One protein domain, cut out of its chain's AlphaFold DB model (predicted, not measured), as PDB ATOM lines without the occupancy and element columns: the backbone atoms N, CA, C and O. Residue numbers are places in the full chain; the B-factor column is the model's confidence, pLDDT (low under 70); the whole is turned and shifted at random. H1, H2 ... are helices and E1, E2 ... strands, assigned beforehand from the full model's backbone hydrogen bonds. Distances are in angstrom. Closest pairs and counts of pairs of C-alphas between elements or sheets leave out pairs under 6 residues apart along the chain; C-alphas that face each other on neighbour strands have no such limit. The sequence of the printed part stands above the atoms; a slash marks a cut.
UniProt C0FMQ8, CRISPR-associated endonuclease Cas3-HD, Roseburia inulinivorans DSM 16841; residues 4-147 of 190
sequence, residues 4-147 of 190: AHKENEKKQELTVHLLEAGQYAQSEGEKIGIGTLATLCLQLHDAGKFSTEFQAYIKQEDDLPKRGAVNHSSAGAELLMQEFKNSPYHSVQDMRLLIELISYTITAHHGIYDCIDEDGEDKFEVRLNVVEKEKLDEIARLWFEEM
ATOM      1  N   ALA A   4      26.968  18.152   4.525       94.25
ATOM      2  CA  ALA A   4      27.625  17.022   5.192       94.25
ATOM      3  C   ALA A   4      29.119  16.959   4.865       94.25
ATOM      4  O   ALA A   4      29.937  16.723   5.758       94.25
ATOM      5  N   HIS A   5      29.456  17.180   3.590       90.25
ATOM      6  CA  HIS A   5      30.813  17.097   3.055       90.25
ATOM      7  C   HIS A   5      31.095  18.257   2.092       90.25
ATOM      8  O   HIS A   5      30.243  18.633   1.282       90.25
ATOM      9  N   LYS A   6      32.312  18.802   2.175       87.75
ATOM     10  CA  LYS A   6      32.900  19.751   1.220       87.75
ATOM     11  C   LYS A   6      34.331  19.292   0.935       87.75
ATOM     12  O   LYS A   6      35.132  19.159   1.860       87.75
ATOM     13  N   GLU A   7      34.641  19.033  -0.328       81.81
ATOM     14  CA  GLU A   7      35.995  18.760  -0.812       81.81
ATOM     15  C   GLU A   7      36.207  19.536  -2.114       81.81
ATOM     16  O   GLU A   7      35.674  19.175  -3.166       81.81
ATOM     17  N   ASN A   8      36.964  20.635  -2.034       80.56
ATOM     18  CA  ASN A   8      37.080  21.626  -3.107       80.56
ATOM     19  C   ASN A   8      35.678  22.093  -3.563       80.56
ATOM     20  O   ASN A   8      34.851  22.500  -2.744       80.56
ATOM     21  N   GLU A   9      35.385  21.972  -4.858       79.69
ATOM     22  CA  GLU A   9      34.086  22.299  -5.454       79.69
ATOM     23  C   GLU A   9      32.994  21.248  -5.191       79.69
ATOM     24  O   GLU A   9      31.807  21.521  -5.385       79.69
ATOM     25  N   LYS A  10      33.354  20.035  -4.746       85.69
ATOM     26  CA  LYS A  10      32.372  18.977  -4.482       85.69
ATOM     27  C   LYS A  10      31.715  19.206  -3.128       85.69
ATOM     28  O   LYS A  10      32.383  19.250  -2.095       85.69
ATOM     29  N   LYS A  11      30.390  19.317  -3.138       92.38
ATOM     30  CA  LYS A  11      29.553  19.520  -1.952       92.38
ATOM     31  C   LYS A  11      28.489  18.431  -1.910       92.38
ATOM     32  O   LYS A  11      27.906  18.115  -2.943       92.38
ATOM     33  N   GLN A  12      28.238  17.887  -0.727       95.25
ATOM     34  CA  GLN A  12      27.123  16.978  -0.478       95.25
ATOM     35  C   GLN A  12      26.207  17.600   0.570       95.25
ATOM     36  O   GLN A  12      26.663  18.025   1.639       95.25
ATOM     37  N   GLU A  13      24.920  17.664   0.249       97.31
ATOM     38  CA  GLU A  13      23.898  18.124   1.179       97.31
ATOM     39  C   GLU A  13      23.732  17.128   2.332       97.31
ATOM     40  O   GLU A  13      23.812  15.914   2.141       97.31
ATOM     41  N   LEU A  14      23.516  17.649   3.539       98.12
ATOM     42  CA  LEU A  14      23.385  16.837   4.743       98.12
ATOM     43  C   LEU A  14      22.165  15.913   4.701       98.12
ATOM     44  O   LEU A  14      22.279  14.748   5.061       98.12
ATOM     45  N   THR A  15      21.027  16.402   4.219       98.00
ATOM     46  CA  THR A  15      19.792  15.615   4.074       98.00
ATOM     47  C   THR A  15      19.991  14.434   3.129       98.00
ATOM     48  O   THR A  15      19.688  13.299   3.485       98.00
ATOM     49  N   VAL A  16      20.588  14.684   1.960       97.81
ATOM     50  CA  VAL A  16      20.935  13.656   0.971       97.81
ATOM     51  C   VAL A  16      21.868  12.621   1.590       97.81
ATOM     52  O   VAL A  16      21.575  11.432   1.518       97.81
ATOM     53  N   HIS A  17      22.930  13.058   2.276       97.94
ATOM     54  CA  HIS A  17      23.855  12.158   2.973       97.94
ATOM     55  C   HIS A  17      23.142  11.258   3.992       97.94
ATOM     56  O   HIS A  17      23.317  10.043   3.960       97.94
ATOM     57  N   LEU A  18      22.304  11.824   4.865       98.31
ATOM     58  CA  LEU A  18      21.573  11.061   5.885       98.31
ATOM     59  C   LEU A  18      20.565  10.077   5.268       98.31
ATOM     60  O   LEU A  18      20.418   8.956   5.758       98.31
ATOM     61  N   LEU A  19      19.874  10.472   4.194       98.25
ATOM     62  CA  LEU A  19      18.907   9.620   3.499       98.25
ATOM     63  C   LEU A  19      19.589   8.478   2.738       98.25
ATOM     64  O   LEU A  19      19.157   7.335   2.866       98.25
ATOM     65  N   GLU A  20      20.658   8.759   1.993       98.38
ATOM     66  CA  GLU A  20      21.432   7.747   1.262       98.38
ATOM     67  C   GLU A  20      22.119   6.769   2.224       98.38
ATOM     68  O   GLU A  20      22.032   5.554   2.037       98.38
ATOM     69  N   ALA A  21      22.738   7.276   3.299       98.31
ATOM     70  CA  ALA A  21      23.344   6.442   4.333       98.31
ATOM     71  C   ALA A  21      22.298   5.564   5.035       98.31
ATOM     72  O   ALA A  21      22.537   4.377   5.258       98.31
ATOM     73  N   GLY A  22      21.121   6.123   5.334       98.44
ATOM     74  CA  GLY A  22      19.988   5.382   5.883       98.44
ATOM     75  C   GLY A  22      19.504   4.269   4.952       98.44
ATOM     76  O   GLY A  22      19.346   3.138   5.398       98.44
ATOM     77  N   GLN A  23      19.327   4.550   3.657       98.50
ATOM     78  CA  GLN A  23      18.912   3.551   2.659       98.50
ATOM     79  C   GLN A  23      19.935   2.422   2.507       98.50
ATOM     80  O   GLN A  23      19.566   1.248   2.440       98.50
ATOM     81  N   TYR A  24      21.225   2.763   2.484       98.56
ATOM     82  CA  TYR A  24      22.289   1.767   2.451       98.56
ATOM     83  C   TYR A  24      22.271   0.886   3.708       98.56
ATOM     84  O   TYR A  24      22.277  -0.342   3.607       98.56
ATOM     85  N   ALA A  25      22.169   1.498   4.891       98.50
ATOM     86  CA  ALA A  25      22.074   0.778   6.156       98.50
ATOM     87  C   ALA A  25      20.826  -0.109   6.234       98.50
ATOM     88  O   ALA A  25      20.908  -1.221   6.753       98.50
ATOM     89  N   GLN A  26      19.698   0.336   5.675       98.62
ATOM     90  CA  GLN A  26      18.490  -0.472   5.563       98.62
ATOM     91  C   GLN A  26      18.755  -1.745   4.756       98.62
ATOM     92  O   GLN A  26      18.528  -2.843   5.256       98.62
ATOM     93  N   SER A  27      19.282  -1.594   3.535       98.62
ATOM     94  CA  SER A  27      19.584  -2.701   2.618       98.62
ATOM     95  C   SER A  27      20.495  -3.751   3.254       98.62
ATOM     96  O   SER A  27      20.268  -4.955   3.128       98.62
ATOM     97  N   GLU A  28      21.546  -3.309   3.943       98.50
ATOM     98  CA  GLU A  28      22.480  -4.224   4.599       98.50
ATOM     99  C   GLU A  28      21.886  -4.833   5.876       98.50
ATOM    100  O   GLU A  28      22.002  -6.039   6.097       98.50
ATOM    101  N   GLY A  29      21.190  -4.032   6.686       98.25
ATOM    102  CA  GLY A  29      20.555  -4.475   7.926       98.25
ATOM    103  C   GLY A  29      19.411  -5.465   7.701       98.25
ATOM    104  O   GLY A  29      19.236  -6.387   8.497       98.25
ATOM    105  N   GLU A  30      18.658  -5.345   6.606       98.38
ATOM    106  CA  GLU A  30      17.579  -6.278   6.250       98.38
ATOM    107  C   GLU A  30      18.084  -7.719   6.086       98.38
ATOM    108  O   GLU A  30      17.390  -8.657   6.482       98.38
ATOM    109  N   LYS A  31      19.325  -7.914   5.613       98.31
ATOM    110  CA  LYS A  31      19.937  -9.248   5.445       98.31
ATOM    111  C   LYS A  31      20.088 -10.009   6.763       98.31
ATOM    112  O   LYS A  31      20.161 -11.236   6.754       98.31
ATOM    113  N   ILE A  32      20.136  -9.289   7.882       97.06
ATOM    114  CA  ILE A  32      20.262  -9.837   9.239       97.06
ATOM    115  C   ILE A  32      19.079  -9.442  10.142       97.06
ATOM    116  O   ILE A  32      19.131  -9.631  11.355       97.06
ATOM    117  N   GLY A  33      17.991  -8.928   9.558       98.00
ATOM    118  CA  GLY A  33      16.747  -8.635  10.270       98.00
ATOM    119  C   GLY A  33      16.757  -7.381  11.151       98.00
ATOM    120  O   GLY A  33      15.941  -7.310  12.066       98.00
ATOM    121  N   ILE A  34      17.644  -6.410  10.894       98.25
ATOM    122  CA  ILE A  34      17.748  -5.135  11.637       98.25
ATOM    123  C   ILE A  34      17.689  -3.893  10.729       98.25
ATOM    124  O   ILE A  34      18.335  -2.881  11.000       98.25
ATOM    125  N   GLY A  35      16.956  -3.969   9.615       98.56
ATOM    126  CA  GLY A  35      16.899  -2.905   8.605       98.56
ATOM    127  C   GLY A  35      16.448  -1.550   9.158       98.56
ATOM    128  O   GLY A  35      17.113  -0.538   8.932       98.56
ATOM    129  N   THR A  36      15.354  -1.512   9.926       98.69
ATOM    130  CA  THR A  36      14.847  -0.263  10.521       98.69
ATOM    131  C   THR A  36      15.800   0.271  11.588       98.69
ATOM    132  O   THR A  36      16.079   1.469  11.615       98.69
ATOM    133  N   LEU A  37      16.329  -0.602  12.451       98.50
ATOM    134  CA  LEU A  37      17.303  -0.231  13.482       98.50
ATOM    135  C   LEU A  37      18.557   0.401  12.861       98.50
ATOM    136  O   LEU A  37      18.976   1.483  13.279       98.50
ATOM    137  N   ALA A  38      19.127  -0.238  11.837       98.50
ATOM    138  CA  ALA A  38      20.305   0.262  11.133       98.50
ATOM    139  C   ALA A  38      20.023   1.609  10.447       98.50
ATOM    140  O   ALA A  38      20.822   2.539  10.551       98.50
ATOM    141  N   THR A  39      18.850   1.748   9.821       98.56
ATOM    142  CA  THR A  39      18.407   3.008   9.201       98.56
ATOM    143  C   THR A  39      18.372   4.151  10.211       98.56
ATOM    144  O   THR A  39      18.920   5.217   9.937       98.56
ATOM    145  N   LEU A  40      17.780   3.933  11.390       98.31
ATOM    146  CA  LEU A  40      17.691   4.952  12.441       98.31
ATOM    147  C   LEU A  40      19.070   5.421  12.906       98.31
ATOM    148  O   LEU A  40      19.275   6.624  13.066       98.31
ATOM    149  N   CYS A  41      20.024   4.497  13.066       98.31
ATOM    150  CA  CYS A  41      21.396   4.852  13.428       98.31
ATOM    151  C   CYS A  41      21.988   5.836  12.409       98.31
ATOM    152  O   CYS A  41      22.501   6.887  12.790       98.31
ATOM    153  N   LEU A  42      21.875   5.536  11.111       98.25
ATOM    154  CA  LEU A  42      22.497   6.343  10.059       98.25
ATOM    155  C   LEU A  42      21.715   7.617   9.722       98.25
ATOM    156  O   LEU A  42      22.325   8.608   9.333       98.25
ATOM    157  N   GLN A  43      20.402   7.662   9.924       98.38
ATOM    158  CA  GLN A  43      19.646   8.907   9.758       98.38
ATOM    159  C   GLN A  43      19.921   9.916  10.880       98.38
ATOM    160  O   GLN A  43      19.759  11.115  10.666       98.38
ATOM    161  N   LEU A  44      20.362   9.455  12.056       98.38
ATOM    162  CA  LEU A  44      20.679  10.310  13.203       98.38
ATOM    163  C   LEU A  44      22.180  10.586  13.376       98.38
ATOM    164  O   LEU A  44      22.514  11.589  14.005       98.38
ATOM    165  N   HIS A  45      23.079   9.747  12.839       98.06
ATOM    166  CA  HIS A  45      24.509   9.782  13.195       98.06
ATOM    167  C   HIS A  45      25.153  11.169  13.060       98.06
ATOM    168  O   HIS A  45      25.875  11.607  13.949       98.06
ATOM    169  N   ASP A  46      24.826  11.878  11.982       98.06
ATOM    170  CA  ASP A  46      25.408  13.167  11.615       98.06
ATOM    171  C   ASP A  46      24.487  14.357  11.936       98.06
ATOM    172  O   ASP A  46      24.729  15.470  11.468       98.06
ATOM    173  N   ALA A  47      23.438  14.173  12.751       98.12
ATOM    174  CA  ALA A  47      22.489  15.245  13.074       98.12
ATOM    175  C   ALA A  47      23.178  16.497  13.654       98.12
ATOM    176  O   ALA A  47      22.766  17.621  13.370       98.12
ATOM    177  N   GLY A  48      24.294  16.343  14.378       97.50
ATOM    178  CA  GLY A  48      25.068  17.476  14.899       97.50
ATOM    179  C   GLY A  48      25.639  18.402  13.821       97.50
ATOM    180  O   GLY A  48      25.960  19.558  14.108       97.50
ATOM    181  N   LYS A  49      25.711  17.946  12.563       97.69
ATOM    182  CA  LYS A  49      26.120  18.774  11.426       97.69
ATOM    183  C   LYS A  49      25.096  19.859  11.078       97.69
ATOM    184  O   LYS A  49      25.464  20.804  10.383       97.69
ATOM    185  N   PHE A  50      23.857  19.788  11.577       97.88
ATOM    186  CA  PHE A  50      22.893  20.892  11.473       97.88
ATOM    187  C   PHE A  50      23.262  22.104  12.337       97.88
ATOM    188  O   PHE A  50      22.747  23.190  12.093       97.88
ATOM    189  N   SER A  51      24.172  21.951  13.307       96.19
ATOM    190  CA  SER A  51      24.596  23.063  14.159       96.19
ATOM    191  C   SER A  51      25.227  24.212  13.370       96.19
ATOM    192  O   SER A  51      25.952  24.011  12.386       96.19
ATOM    193  N   THR A  52      24.988  25.434  13.843       93.62
ATOM    194  CA  THR A  52      25.527  26.656  13.240       93.62
ATOM    195  C   THR A  52      27.054  26.629  13.183       93.62
ATOM    196  O   THR A  52      27.644  27.012  12.175       93.62
ATOM    197  N   GLU A  53      27.713  26.118  14.221       92.25
ATOM    198  CA  GLU A  53      29.170  26.044  14.321       92.25
ATOM    199  C   GLU A  53      29.752  25.035  13.337       92.25
ATOM    200  O   GLU A  53      30.748  25.338  12.678       92.25
ATOM    201  N   PHE A  54      29.115  23.869  13.171       93.50
ATOM    202  CA  PHE A  54      29.541  22.911  12.155       93.50
ATOM    203  C   PHE A  54      29.352  23.484  10.747       93.50
ATOM    204  O   PHE A  54      30.247  23.370   9.909       93.50
ATOM    205  N   GLN A  55      28.216  24.137  10.480       94.44
ATOM    206  CA  GLN A  55      27.955  24.742   9.174       94.44
ATOM    207  C   GLN A  55      28.887  25.909   8.857       94.44
ATOM    208  O   GLN A  55      29.312  26.042   7.709       94.44
ATOM    209  N   ALA A  56      29.224  26.736   9.847       91.31
ATOM    210  CA  ALA A  56      30.224  27.783   9.700       91.31
ATOM    211  C   ALA A  56      31.594  27.173   9.389       91.31
ATOM    212  O   ALA A  56      32.234  27.583   8.425       91.31
ATOM    213  N   TYR A  57      31.996  26.145  10.141       88.50
ATOM    214  CA  TYR A  57      33.247  25.420   9.940       88.50
ATOM    215  C   TYR A  57      33.355  24.803   8.533       88.50
ATOM    216  O   TYR A  57      34.319  25.062   7.819       88.50
ATOM    217  N   ILE A  58      32.358  24.035   8.081       88.88
ATOM    218  CA  ILE A  58      32.446  23.304   6.804       88.88
ATOM    219  C   ILE A  58      32.334  24.211   5.566       88.88
ATOM    220  O   ILE A  58      32.729  23.810   4.471       88.88
ATOM    221  N   LYS A  59      31.769  25.418   5.698       89.06
ATOM    222  CA  LYS A  59      31.561  26.344   4.570       89.06
ATOM    223  C   LYS A  59      32.726  27.300   4.329       89.06
ATOM    224  O   LYS A  59      32.751  27.889   3.249       89.06
ATOM    225  N   GLN A  60      33.668  27.424   5.263       83.38
ATOM    226  CA  GLN A  60      34.853  28.276   5.118       83.38
ATOM    227  C   GLN A  60      35.636  27.968   3.826       83.38
ATOM    228  O   GLN A  60      35.608  26.844   3.312       83.38
ATOM    229  N   GLU A  61      36.247  29.007   3.250       67.12
ATOM    230  CA  GLU A  61      36.930  28.956   1.949       67.12
ATOM    231  C   GLU A  61      38.426  28.624   2.084       67.12
ATOM    232  O   GLU A  61      38.891  27.874   1.246       67.12
ATOM    233  N   ASP A  62      39.137  29.078   3.134       61.88
ATOM    234  CA  ASP A  62      40.528  28.698   3.474       61.88
ATOM    235  C   ASP A  62      40.933  29.202   4.895       61.88
ATOM    236  O   ASP A  62      40.282  30.096   5.437       61.88
ATOM    237  N   ASP A  63      42.007  28.620   5.461       53.44
ATOM    238  CA  ASP A  63      42.594  28.714   6.828       53.44
ATOM    239  C   ASP A  63      41.831  28.017   7.991       53.44
ATOM    240  O   ASP A  63      40.957  28.552   8.669       53.44
ATOM    241  N   LEU A  64      42.239  26.761   8.215       57.47
ATOM    242  CA  LEU A  64      41.674  25.700   9.064       57.47
ATOM    243  C   LEU A  64      41.450  26.042  10.555       57.47
ATOM    244  O   LEU A  64      42.390  26.404  11.267       57.47
ATOM    245  N   PRO A  65      40.344  25.526  11.118       52.09
ATOM    246  CA  PRO A  65      40.403  24.515  12.168       52.09
ATOM    247  C   PRO A  65      40.632  23.134  11.539       52.09
ATOM    248  O   PRO A  65      40.136  22.841  10.453       52.09
ATOM    249  N   LYS A  66      41.399  22.263  12.203       60.94
ATOM    250  CA  LYS A  66      41.662  20.893  11.723       60.94
ATOM    251  C   LYS A  66      40.348  20.150  11.426       60.94
ATOM    252  O   LYS A  66      39.372  20.315  12.156       60.94
ATOM    253  N   ARG A  67      40.352  19.263  10.418       61.81
ATOM    254  CA  ARG A  67      39.282  18.264  10.232       61.81
ATOM    255  C   ARG A  67      38.938  17.615  11.577       61.81
ATOM    256  O   ARG A  67      39.830  17.103  12.245       61.81
ATOM    257  N   GLY A  68      37.662  17.681  11.967       63.84
ATOM    258  CA  GLY A  68      37.172  17.157  13.249       63.84
ATOM    259  C   GLY A  68      37.198  18.142  14.425       63.84
ATOM    260  O   GLY A  68      36.941  17.724  15.546       63.84
ATOM    261  N   ALA A  69      37.470  19.435  14.204       70.06
ATOM    262  CA  ALA A  69      37.484  20.437  15.277       70.06
ATOM    263  C   ALA A  69      36.117  20.662  15.949       70.06
ATOM    264  O   ALA A  69      36.069  21.060  17.110       70.06
ATOM    265  N   VAL A  70      35.015  20.415  15.233       82.31
ATOM    266  CA  VAL A  70      33.652  20.548  15.762       82.31
ATOM    267  C   VAL A  70      33.054  19.157  15.966       82.31
ATOM    268  O   VAL A  70      32.815  18.423  14.998       82.31
ATOM    269  N   ASN A  71      32.809  18.798  17.228       83.69
ATOM    270  CA  ASN A  71      32.104  17.568  17.577       83.69
ATOM    271  C   ASN A  71      30.654  17.654  17.076       83.69
ATOM    272  O   ASN A  71      29.923  18.584  17.409       83.69
ATOM    273  N   HIS A  72      30.258  16.679  16.263       91.25
ATOM    274  CA  HIS A  72      28.892  16.511  15.766       91.25
ATOM    275  C   HIS A  72      28.310  15.137  16.119       91.25
ATOM    276  O   HIS A  72      27.148  14.876  15.816       91.25
ATOM    277  N   SER A  73      29.099  14.264  16.751       93.12
ATOM    278  CA  SER A  73      28.774  12.846  16.897       93.12
ATOM    279  C   SER A  73      27.798  12.523  18.010       93.12
ATOM    280  O   SER A  73      27.223  11.440  18.016       93.12
ATOM    281  N   SER A  74      27.599  13.450  18.942       95.88
ATOM    282  CA  SER A  74      26.720  13.229  20.088       95.88
ATOM    283  C   SER A  74      25.278  13.662  19.849       95.88
ATOM    284  O   SER A  74      24.362  13.002  20.327       95.88
ATOM    285  N   ALA A  75      25.048  14.722  19.068       97.56
ATOM    286  CA  ALA A  75      23.738  15.376  19.008       97.56
ATOM    287  C   ALA A  75      22.597  14.444  18.562       97.56
ATOM    288  O   ALA A  75      21.495  14.539  19.087       97.56
ATOM    289  N   GLY A  76      22.853  13.520  17.629       98.06
ATOM    290  CA  GLY A  76      21.843  12.548  17.196       98.06
ATOM    291  C   GLY A  76      21.432  11.567  18.297       98.06
ATOM    292  O   GLY A  76      20.256  11.223  18.412       98.06
ATOM    293  N   ALA A  77      22.386  11.153  19.133       98.06
ATOM    294  CA  ALA A  77      22.124  10.301  20.285       98.06
ATOM    295  C   ALA A  77      21.386  11.074  21.383       98.06
ATOM    296  O   ALA A  77      20.367  10.606  21.881       98.06
ATOM    297  N   GLU A  78      21.847  12.282  21.715       97.94
ATOM    298  CA  GLU A  78      21.204  13.133  22.724       97.94
ATOM    299  C   GLU A  78      19.760  13.489  22.342       97.94
ATOM    300  O   GLU A  78      18.865  13.413  23.184       97.94
ATOM    301  N   LEU A  79      19.504  13.769  21.057       97.44
ATOM    302  CA  LEU A  79      18.159  13.973  20.512       97.44
ATOM    303  C   LEU A  79      17.281  12.751  20.784       97.44
ATOM    304  O   LEU A  79      16.189  12.884  21.339       97.44
ATOM    305  N   LEU A  80      17.752  11.551  20.428       96.88
ATOM    306  CA  LEU A  80      16.995  10.318  20.634       96.88
ATOM    307  C   LEU A  80      16.716  10.075  22.126       96.88
ATOM    308  O   LEU A  80      15.583   9.768  22.501       96.88
ATOM    309  N   MET A  81      17.718  10.262  22.987       96.12
ATOM    310  CA  MET A  81      17.560  10.144  24.439       96.12
ATOM    311  C   MET A  81      16.508  11.130  24.964       96.12
ATOM    312  O   MET A  81      15.614  10.728  25.714       96.12
ATOM    313  N   GLN A  82      16.564  12.399  24.544       95.44
ATOM    314  CA  GLN A  82      15.618  13.446  24.942       95.44
ATOM    315  C   GLN A  82      14.181  13.115  24.522       95.44
ATOM    316  O   GLN A  82      13.264  13.230  25.340       95.44
ATOM    317  N   GLU A  83      13.978  12.673  23.280       94.56
ATOM    318  CA  GLU A  83      12.649  12.361  22.745       94.56
ATOM    319  C   GLU A  83      11.968  11.204  23.491       94.56
ATOM    320  O   GLU A  83      10.747  11.206  23.666       94.56
ATOM    321  N   PHE A  84      12.743  10.238  23.994       94.56
ATOM    322  CA  PHE A  84      12.194   9.069  24.681       94.56
ATOM    323  C   PHE A  84      12.261   9.125  26.211       94.56
ATOM    324  O   PHE A  84      11.561   8.330  26.844       94.56
ATOM    325  N   LYS A  85      12.994  10.069  26.819       90.44
ATOM    326  CA  LYS A  85      13.206  10.177  28.280       90.44
ATOM    327  C   LYS A  85      11.921  10.129  29.113       90.44
ATOM    328  O   LYS A  85      11.867   9.428  30.114       90.44
ATOM    329  N   ASN A  86      10.881  10.847  28.688       86.19
ATOM    330  CA  ASN A  86       9.595  10.929  29.400       86.19
ATOM    331  C   ASN A  86       8.477  10.113  28.729       86.19
ATOM    332  O   ASN A  86       7.298  10.287  29.038       86.19
ATOM    333  N   SER A  87       8.823   9.254  27.772       87.44
ATOM    334  CA  SER A  87       7.841   8.447  27.052       87.44
ATOM    335  C   SER A  87       7.474   7.177  27.837       87.44
ATOM    336  O   SER A  87       8.287   6.681  28.620       87.44
ATOM    337  N   PRO A  88       6.301   6.564  27.581       85.00
ATOM    338  CA  PRO A  88       5.957   5.256  28.148       85.00
ATOM    339  C   PRO A  88       6.964   4.150  27.799       85.00
ATOM    340  O   PRO A  88       7.014   3.128  28.468       85.00
ATOM    341  N   TYR A  89       7.772   4.347  26.755       83.50
ATOM    342  CA  TYR A  89       8.825   3.420  26.351       83.50
ATOM    343  C   TYR A  89      10.002   3.398  27.330       83.50
ATOM    344  O   TYR A  89      10.678   2.379  27.435       83.50
ATOM    345  N   HIS A  90      10.225   4.480  28.083       81.25
ATOM    346  CA  HIS A  90      11.320   4.560  29.047       81.25
ATOM    347  C   HIS A  90      11.143   3.591  30.227       81.25
ATOM    348  O   HIS A  90      12.122   3.165  30.828       81.25
ATOM    349  N   SER A  91       9.914   3.181  30.556       84.81
ATOM    350  CA  SER A  91       9.678   2.180  31.608       84.81
ATOM    351  C   SER A  91       9.874   0.735  31.133       84.81
ATOM    352  O   SER A  91       9.889  -0.182  31.953       84.81
ATOM    353  N   VAL A  92      10.054   0.508  29.827       91.38
ATOM    354  CA  VAL A  92      10.284  -0.821  29.248       91.38
ATOM    355  C   VAL A  92      11.789  -1.064  29.138       91.38
ATOM    356  O   VAL A  92      12.466  -0.455  28.313       91.38
ATOM    357  N   GLN A  93      12.320  -1.980  29.953       92.19
ATOM    358  CA  GLN A  93      13.764  -2.245  30.046       92.19
ATOM    359  C   GLN A  93      14.414  -2.572  28.692       92.19
ATOM    360  O   GLN A  93      15.416  -1.960  28.337       92.19
ATOM    361  N   ASP A  94      13.831  -3.492  27.919       93.81
ATOM    362  CA  ASP A  94      14.381  -3.890  26.614       93.81
ATOM    363  C   ASP A  94      14.372  -2.715  25.610       93.81
ATOM    364  O   ASP A  94      15.223  -2.628  24.730       93.81
ATOM    365  N   MET A  95      13.422  -1.785  25.745       94.69
ATOM    366  CA  MET A  95      13.316  -0.605  24.887       94.69
ATOM    367  C   MET A  95      14.342   0.463  25.272       94.69
ATOM    368  O   MET A  95      14.944   1.073  24.394       94.69
ATOM    369  N   ARG A  96      14.593   0.650  26.573       94.38
ATOM    370  CA  ARG A  96      15.718   1.465  27.048       94.38
ATOM    371  C   ARG A  96      17.048   0.944  26.517       94.38
ATOM    372  O   ARG A  96      17.813   1.731  25.981       94.38
ATOM    373  N   LEU A  97      17.272  -0.368  26.595       94.94
ATOM    374  CA  LEU A  97      18.487  -0.992  26.074       94.94
ATOM    375  C   LEU A  97      18.652  -0.749  24.566       94.94
ATOM    376  O   LEU A  97      19.752  -0.457  24.111       94.94
ATOM    377  N   LEU A  98      17.568  -0.825  23.786       96.75
ATOM    378  CA  LEU A  98      17.607  -0.470  22.365       96.75
ATOM    379  C   LEU A  98      17.996   0.999  22.146       96.75
ATOM    380  O   LEU A  98      18.826   1.286  21.288       96.75
ATOM    381  N   ILE A  99      17.387   1.923  22.896       96.69
ATOM    382  CA  ILE A  99      17.692   3.357  22.799       96.69
ATOM    383  C   ILE A  99      19.168   3.603  23.140       96.69
ATOM    384  O   ILE A  99      19.858   4.270  22.377       96.69
ATOM    385  N   GLU A 100      19.666   3.018  24.231       95.75
ATOM    386  CA  GLU A 100      21.070   3.092  24.649       95.75
ATOM    387  C   GLU A 100      22.008   2.510  23.569       95.75
ATOM    388  O   GLU A 100      23.016   3.132  23.240       95.75
ATOM    389  N   LEU A 101      21.648   1.387  22.936       96.62
ATOM    390  CA  LEU A 101      22.428   0.753  21.862       96.62
ATOM    391  C   LEU A 101      22.509   1.616  20.593       96.62
ATOM    392  O   LEU A 101      23.586   1.756  20.003       96.62
ATOM    393  N   ILE A 102      21.391   2.209  20.167       97.94
ATOM    394  CA  ILE A 102      21.369   3.135  19.024       97.94
ATOM    395  C   ILE A 102      22.197   4.382  19.357       97.94
ATOM    396  O   ILE A 102      23.053   4.783  18.569       97.94
ATOM    397  N   SER A 103      21.999   4.958  20.544       97.94
ATOM    398  CA  SER A 103      22.751   6.118  21.030       97.94
ATOM    399  C   SER A 103      24.257   5.850  21.097       97.94
ATOM    400  O   SER A 103      25.052   6.676  20.647       97.94
ATOM    401  N   TYR A 104      24.673   4.680  21.584       97.75
ATOM    402  CA  TYR A 104      26.077   4.277  21.578       97.75
ATOM    403  C   TYR A 104      26.622   4.201  20.150       97.75
ATOM    404  O   TYR A 104      27.634   4.826  19.844       97.75
ATOM    405  N   THR A 105      25.905   3.525  19.250       97.19
ATOM    406  CA  THR A 105      26.301   3.398  17.838       97.19
ATOM    407  C   THR A 105      26.499   4.770  17.187       97.19
ATOM    408  O   THR A 105      27.490   4.991  16.493       97.19
ATOM    409  N   ILE A 106      25.594   5.715  17.458       98.12
ATOM    410  CA  ILE A 106      25.700   7.096  16.981       98.12
ATOM    411  C   ILE A 106      26.926   7.782  17.588       98.12
ATOM    412  O   ILE A 106      27.756   8.293  16.849       98.12
ATOM    413  N   THR A 107      27.102   7.768  18.908       97.06
ATOM    414  CA  THR A 107      28.250   8.446  19.547       97.06
ATOM    415  C   THR A 107      29.610   7.841  19.175       97.06
ATOM    416  O   THR A 107      30.629   8.530  19.279       97.06
ATOM    417  N   ALA A 108      29.646   6.578  18.743       96.19
ATOM    418  CA  ALA A 108      30.846   5.822  18.389       96.19
ATOM    419  C   ALA A 108      31.190   5.850  16.886       96.19
ATOM    420  O   ALA A 108      32.144   5.197  16.468       96.19
ATOM    421  N   HIS A 109      30.457   6.592  16.046       95.25
ATOM    422  CA  HIS A 109      30.625   6.487  14.588       95.25
ATOM    423  C   HIS A 109      31.987   6.975  14.050       95.25
ATOM    424  O   HIS A 109      32.375   6.589  12.950       95.25
ATOM    425  N   HIS A 110      32.739   7.775  14.819       91.88
ATOM    426  CA  HIS A 110      34.137   8.145  14.510       91.88
ATOM    427  C   HIS A 110      35.182   7.237  15.174       91.88
ATOM    428  O   HIS A 110      36.380   7.436  14.984       91.88
ATOM    429  N   GLY A 111      34.753   6.264  15.975       92.19
ATOM    430  CA  GLY A 111      35.625   5.366  16.719       92.19
ATOM    431  C   GLY A 111      34.892   4.715  17.888       92.19
ATOM    432  O   GLY A 111      34.276   5.403  18.705       92.19
ATOM    433  N   ILE A 112      34.996   3.389  17.964       94.25
ATOM    434  CA  ILE A 112      34.490   2.582  19.079       94.25
ATOM    435  C   ILE A 112      35.264   2.958  20.346       94.25
ATOM    436  O   ILE A 112      36.474   3.185  20.296       94.25
ATOM    437  N   TYR A 113      34.558   3.041  21.469       94.00
ATOM    438  CA  TYR A 113      35.124   3.370  22.774       94.00
ATOM    439  C   TYR A 113      34.454   2.537  23.868       94.00
ATOM    440  O   TYR A 113      33.303   2.118  23.713       94.00
ATOM    441  N   ASP A 114      35.158   2.315  24.971       95.06
ATOM    442  CA  ASP A 114      34.602   1.619  26.127       95.06
ATOM    443  C   ASP A 114      33.610   2.531  26.859       95.06
ATOM    444  O   ASP A 114      33.934   3.674  27.182       95.06
ATOM    445  N   CYS A 115      32.387   2.045  27.105       94.62
ATOM    446  CA  CYS A 115      31.381   2.819  27.845       94.62
ATOM    447  C   CYS A 115      31.837   3.114  29.276       94.62
ATOM    448  O   CYS A 115      31.544   4.187  29.785       94.62
ATOM    449  N   ILE A 116      32.552   2.169  29.894       95.75
ATOM    450  CA  ILE A 116      33.180   2.302  31.208       95.75
ATOM    451  C   ILE A 116      34.686   2.161  31.004       95.75
ATOM    452  O   ILE A 116      35.114   1.183  30.389       95.75
ATOM    453  N   ASP A 117      35.474   3.125  31.473       92.69
ATOM    454  CA  ASP A 117      36.934   3.073  31.341       92.69
ATOM    455  C   ASP A 117      37.619   2.263  32.458       92.69
ATOM    456  O   ASP A 117      36.975   1.670  33.325       92.69
ATOM    457  N   GLU A 118      38.954   2.225  32.422       94.56
ATOM    458  CA  GLU A 118      39.784   1.517  33.404       94.56
ATOM    459  C   GLU A 118      39.679   2.067  34.836       94.56
ATOM    460  O   GLU A 118      39.952   1.332  35.787       94.56
ATOM    461  N   ASP A 119      39.225   3.312  34.990       94.75
ATOM    462  CA  ASP A 119      38.988   3.964  36.278       94.75
ATOM    463  C   ASP A 119      37.538   3.767  36.775       94.75
ATOM    464  O   ASP A 119      37.212   4.121  37.910       94.75
ATOM    465  N   GLY A 120      36.668   3.149  35.962       93.81
ATOM    466  CA  GLY A 120      35.257   2.917  36.275       93.81
ATOM    467  C   GLY A 120      34.327   4.080  35.910       93.81
ATOM    468  O   GLY A 120      33.174   4.087  36.342       93.81
ATOM    469  N   GLU A 121      34.796   5.051  35.126       94.38
ATOM    470  CA  GLU A 121      34.039   6.242  34.733       94.38
ATOM    471  C   GLU A 121      33.120   5.974  33.534       94.38
ATOM    472  O   GLU A 121      33.537   5.383  32.534       94.38
ATOM    473  N   ASP A 122      31.885   6.488  33.587       95.12
ATOM    474  CA  ASP A 122      30.901   6.352  32.508       95.12
ATOM    475  C   ASP A 122      31.186   7.330  31.351       95.12
ATOM    476  O   ASP A 122      30.730   8.476  31.306       95.12
ATOM    477  N   LYS A 123      31.962   6.868  30.368       95.12
ATOM    478  CA  LYS A 123      32.273   7.619  29.145       95.12
ATOM    479  C   LYS A 123      31.091   7.731  28.193       95.12
ATOM    480  O   LYS A 123      31.099   8.623  27.337       95.12
ATOM    481  N   PHE A 124      30.100   6.849  28.308       95.62
ATOM    482  CA  PHE A 124      28.882   6.945  27.516       95.62
ATOM    483  C   PHE A 124      28.044   8.142  27.974       95.62
ATOM    484  O   PHE A 124      27.681   8.976  27.143       95.62
ATOM    485  N   GLU A 125      27.834   8.301  29.282       94.62
ATOM    486  CA  GLU A 125      27.140   9.459  29.852       94.62
ATOM    487  C   GLU A 125      27.862  10.770  29.518       94.62
ATOM    488  O   GLU A 125      27.218  11.738  29.105       94.62
ATOM    489  N   VAL A 126      29.198  10.795  29.594       92.88
ATOM    490  CA  VAL A 126      29.990  11.969  29.187       92.88
ATOM    491  C   VAL A 126      29.695  12.363  27.740       92.88
ATOM    492  O   VAL A 126      29.560  13.548  27.453       92.88
ATOM    493  N   ARG A 127      29.556  11.399  26.821       93.88
ATOM    494  CA  ARG A 127      29.244  11.667  25.405       93.88
ATOM    495  C   ARG A 127      27.783  12.020  25.142       93.88
ATOM    496  O   ARG A 127      27.516  12.534  24.060       93.88
ATOM    497  N   LEU A 128      26.879  11.754  26.083       93.25
ATOM    498  CA  LEU A 128      25.454  12.096  26.016       93.25
ATOM    499  C   LEU A 128      25.102  13.442  26.668       93.25
ATOM    500  O   LEU A 128      23.927  13.793  26.729       93.25
ATOM    501  N   ASN A 129      26.088  14.180  27.178       90.06
ATOM    502  CA  ASN A 129      25.872  15.467  27.835       90.06
ATOM    503  C   ASN A 129      26.881  16.522  27.349       90.06
ATOM    504  O   ASN A 129      27.397  17.309  28.144       90.06
ATOM    505  N   VAL A 130      27.203  16.520  26.050       92.25
ATOM    506  CA  VAL A 130      28.158  17.479  25.462       92.25
ATOM    507  C   VAL A 130      27.481  18.609  24.698       92.25
ATOM    508  O   VAL A 130      28.124  19.631  24.447       92.25
ATOM    509  N   VAL A 131      26.220  18.442  24.286       93.75
ATOM    510  CA  VAL A 131      25.490  19.469  23.541       93.75
ATOM    511  C   VAL A 131      24.636  20.291  24.504       93.75
ATOM    512  O   VAL A 131      23.818  19.764  25.251       93.75
ATOM    513  N   GLU A 132      24.809  21.615  24.487       95.00
ATOM    514  CA  GLU A 132      23.949  22.517  25.259       95.00
ATOM    515  C   GLU A 132      22.482  22.361  24.839       95.00
ATOM    516  O   GLU A 132      22.178  22.198  23.655       95.00
ATOM    517  N   LYS A 133      21.562  22.439  25.804       94.75
ATOM    518  CA  LYS A 133      20.147  22.121  25.585       94.75
ATOM    519  C   LYS A 133      19.520  22.956  24.466       94.75
ATOM    520  O   LYS A 133      18.861  22.407  23.592       94.75
ATOM    521  N   GLU A 134      19.737  24.266  24.468       96.12
ATOM    522  CA  GLU A 134      19.176  25.180  23.471       96.12
ATOM    523  C   GLU A 134      19.675  24.841  22.058       96.12
ATOM    524  O   GLU A 134      18.914  24.878  21.090       96.12
ATOM    525  N   LYS A 135      20.946  24.441  21.953       96.19
ATOM    526  CA  LYS A 135      21.565  23.990  20.706       96.19
ATOM    527  C   LYS A 135      21.021  22.633  20.264       96.19
ATOM    528  O   LYS A 135      20.775  22.433  19.075       96.19
ATOM    529  N   LEU A 136      20.819  21.706  21.198       97.50
ATOM    530  CA  LEU A 136      20.214  20.408  20.916       97.50
ATOM    531  C   LEU A 136      18.773  20.563  20.414       97.50
ATOM    532  O   LEU A 136      18.409  19.934  19.423       97.50
ATOM    533  N   ASP A 137      17.984  21.438  21.042       97.50
ATOM    534  CA  ASP A 137      16.611  21.745  20.635       97.50
ATOM    535  C   ASP A 137      16.563  22.328  19.206       97.50
ATOM    536  O   ASP A 137      15.704  21.947  18.404       97.50
ATOM    537  N   GLU A 138      17.511  23.203  18.844       98.06
ATOM    538  CA  GLU A 138      17.640  23.722  17.475       98.06
ATOM    539  C   GLU A 138      18.016  22.624  16.469       98.06
ATOM    540  O   GLU A 138      17.360  22.494  15.431       98.06
ATOM    541  N   ILE A 139      19.032  21.808  16.781       98.25
ATOM    542  CA  ILE A 139      19.458  20.680  15.940       98.25
ATOM    543  C   ILE A 139      18.296  19.710  15.724       98.25
ATOM    544  O   ILE A 139      18.051  19.295  14.592       98.25
ATOM    545  N   ALA A 140      17.554  19.375  16.781       98.12
ATOM    546  CA  ALA A 140      16.410  18.481  16.698       98.12
ATOM    547  C   ALA A 140      15.310  19.055  15.806       98.12
ATOM    548  O   ALA A 140      14.809  18.356  14.922       98.12
ATOM    549  N   ARG A 141      14.972  20.339  15.979       98.44
ATOM    550  CA  ARG A 141      13.990  21.028  15.135       98.44
ATOM    551  C   ARG A 141      14.383  20.967  13.657       98.44
ATOM    552  O   ARG A 141      13.547  20.606  12.833       98.44
ATOM    553  N   LEU A 142      15.638  21.292  13.338       98.44
ATOM    554  CA  LEU A 142      16.163  21.253  11.971       98.44
ATOM    555  C   LEU A 142      16.169  19.834  11.406       98.44
ATOM    556  O   LEU A 142      15.732  19.635  10.281       98.44
ATOM    557  N   TRP A 143      16.600  18.845  12.189       98.50
ATOM    558  CA  TRP A 143      16.601  17.450  11.759       98.50
ATOM    559  C   TRP A 143      15.187  16.971  11.407       98.50
ATOM    560  O   TRP A 143      14.988  16.427  10.325       98.50
ATOM    561  N   PHE A 144      14.187  17.225  12.261       98.44
ATOM    562  CA  PHE A 144      12.796  16.858  11.968       98.44
ATOM    563  C   PHE A 144      12.257  17.576  10.717       98.44
ATOM    564  O   PHE A 144      11.583  16.953   9.897       98.44
ATOM    565  N   GLU A 145      12.560  18.866  10.551       98.19
ATOM    566  CA  GLU A 145      12.116  19.668   9.404       98.19
ATOM    567  C   GLU A 145      12.735  19.182   8.084       98.19
ATOM    568  O   GLU A 145      12.012  18.860   7.137       98.19
ATOM    569  N   GLU A 146      14.063  19.078   8.046       98.06
ATOM    570  CA  GLU A 146      14.866  18.779   6.857       98.06
ATOM    571  C   GLU A 146      14.768  17.301   6.445       98.06
ATOM    572  O   GLU A 146      14.783  16.984   5.258       98.06
ATOM    573  N   MET A 147      14.599  16.384   7.407       97.44
ATOM    574  CA  MET A 147      14.344  14.962   7.130       97.44
ATOM    575  C   MET A 147      12.863  14.661   6.862       97.44
ATOM    576  O   MET A 147      12.506  13.502   6.644       97.44
TER     577      MET A 147
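This is residues 4 to 147 of the 190 residues of the protein "CRISPR-associated endonuclease Cas3-HD" of Roseburia inulinivorans DSM 16841 (UniProt C0FMQ8). Two pairs of antiparallel helices, H1 with H2 and H5 with H7, cross steeply where H2 meets H7, and H9 packs across H5 beside the short H3 near the middle. At one end of the longest axis lie a small strand hairpin, E1 and E2, and H4 near it; H6 lies at the other end, and a long loop, residues 108 to 122, leads to H8. The printed part has 144 residues, with named elements in the order E1, E2, H1 to H9, and an antiparallel sheet of two strands. It is mostly helix and compact, with a radius of gyration of the C-alphas of 15.8 A and spans of 48 by 38 by 29 A.

E1, residues 4 to 7, begins at C-alpha 4 (27.625, 17.022, 5.192). E2 holds residues 10 to 13. H1, residues 14 to 30, is 23.9 A long, and H2, residues 35 to 44, is 14.5 A long. H3 is residues 47 to 50 and H4 residues 52 to 59. H5, residues 75 to 85, measures 15.0 A and begins at C-alpha 75 (23.738, 15.376, 19.008). H6 is residues 88 to 91. H7, residues 93 to 107, measures 20.8 A. H8 is residues 123 to 127. H9, residues 133 to 146, measures 19.7 A and ends at C-alpha 146 (14.866, 18.779, 6.857).

H5 and H7 are the hub, each touching three helices. They touch each other at a shallow tilt of 15 degrees, opposite ways, with closest C-alphas Ala 77 and Ser 103 at 4.3 A. H7, with residues 102 to 106 alone, touches H2 at a steep tilt of 50 degrees, the same way; the closest C-alphas, Cys 41 and Ile 102, are 5.9 A apart. H1 and H2 form a helical hairpin at a shallow tilt of 21 degrees, closest at the C-alphas of Gly 29 and Gly 35, 4.0 A. H9 touches H5 about perpendicular, at 83 degrees, with closest C-alphas Leu 79 and Ala 140 at 6.2 A. H3 touches H9, closest at the C-alphas of Phe 50 and Ile 139, 5.6 A, and H5, closest at those of Gly 48 and Ala 75, 4.8 A. H6 and H7 only just touch, only at the corner, with 3 pairs of C-alphas within 8 A, closest His 90 and Arg 96 at 5.7 A. H8 is close to H7 but not clearly touching, with the closest C-alphas, Thr 107 and Arg 127, 6.8 A apart. E1 and E2 form an antiparallel hairpin, with N 4 and O 12 at 2.9 A within hydrogen-bond range. The closest C-alphas of E1 and H4, Lys 6 and Ile 58, are 6.6 A apart. Every O i to N i+4 pair is within hydrogen-bond range in H1, H2, H4, H5, H7, H8 and H9; H3 and H6 are too short for one.

The C-alphas farthest apart, Asp 62 and Val 92, are 49.5 A apart. The printed part has no cut. The links H4 to H5 and H7 to H8 are long. Mean pLDDT of the printed part is 92.6, and residues 61 to 68 are under 70.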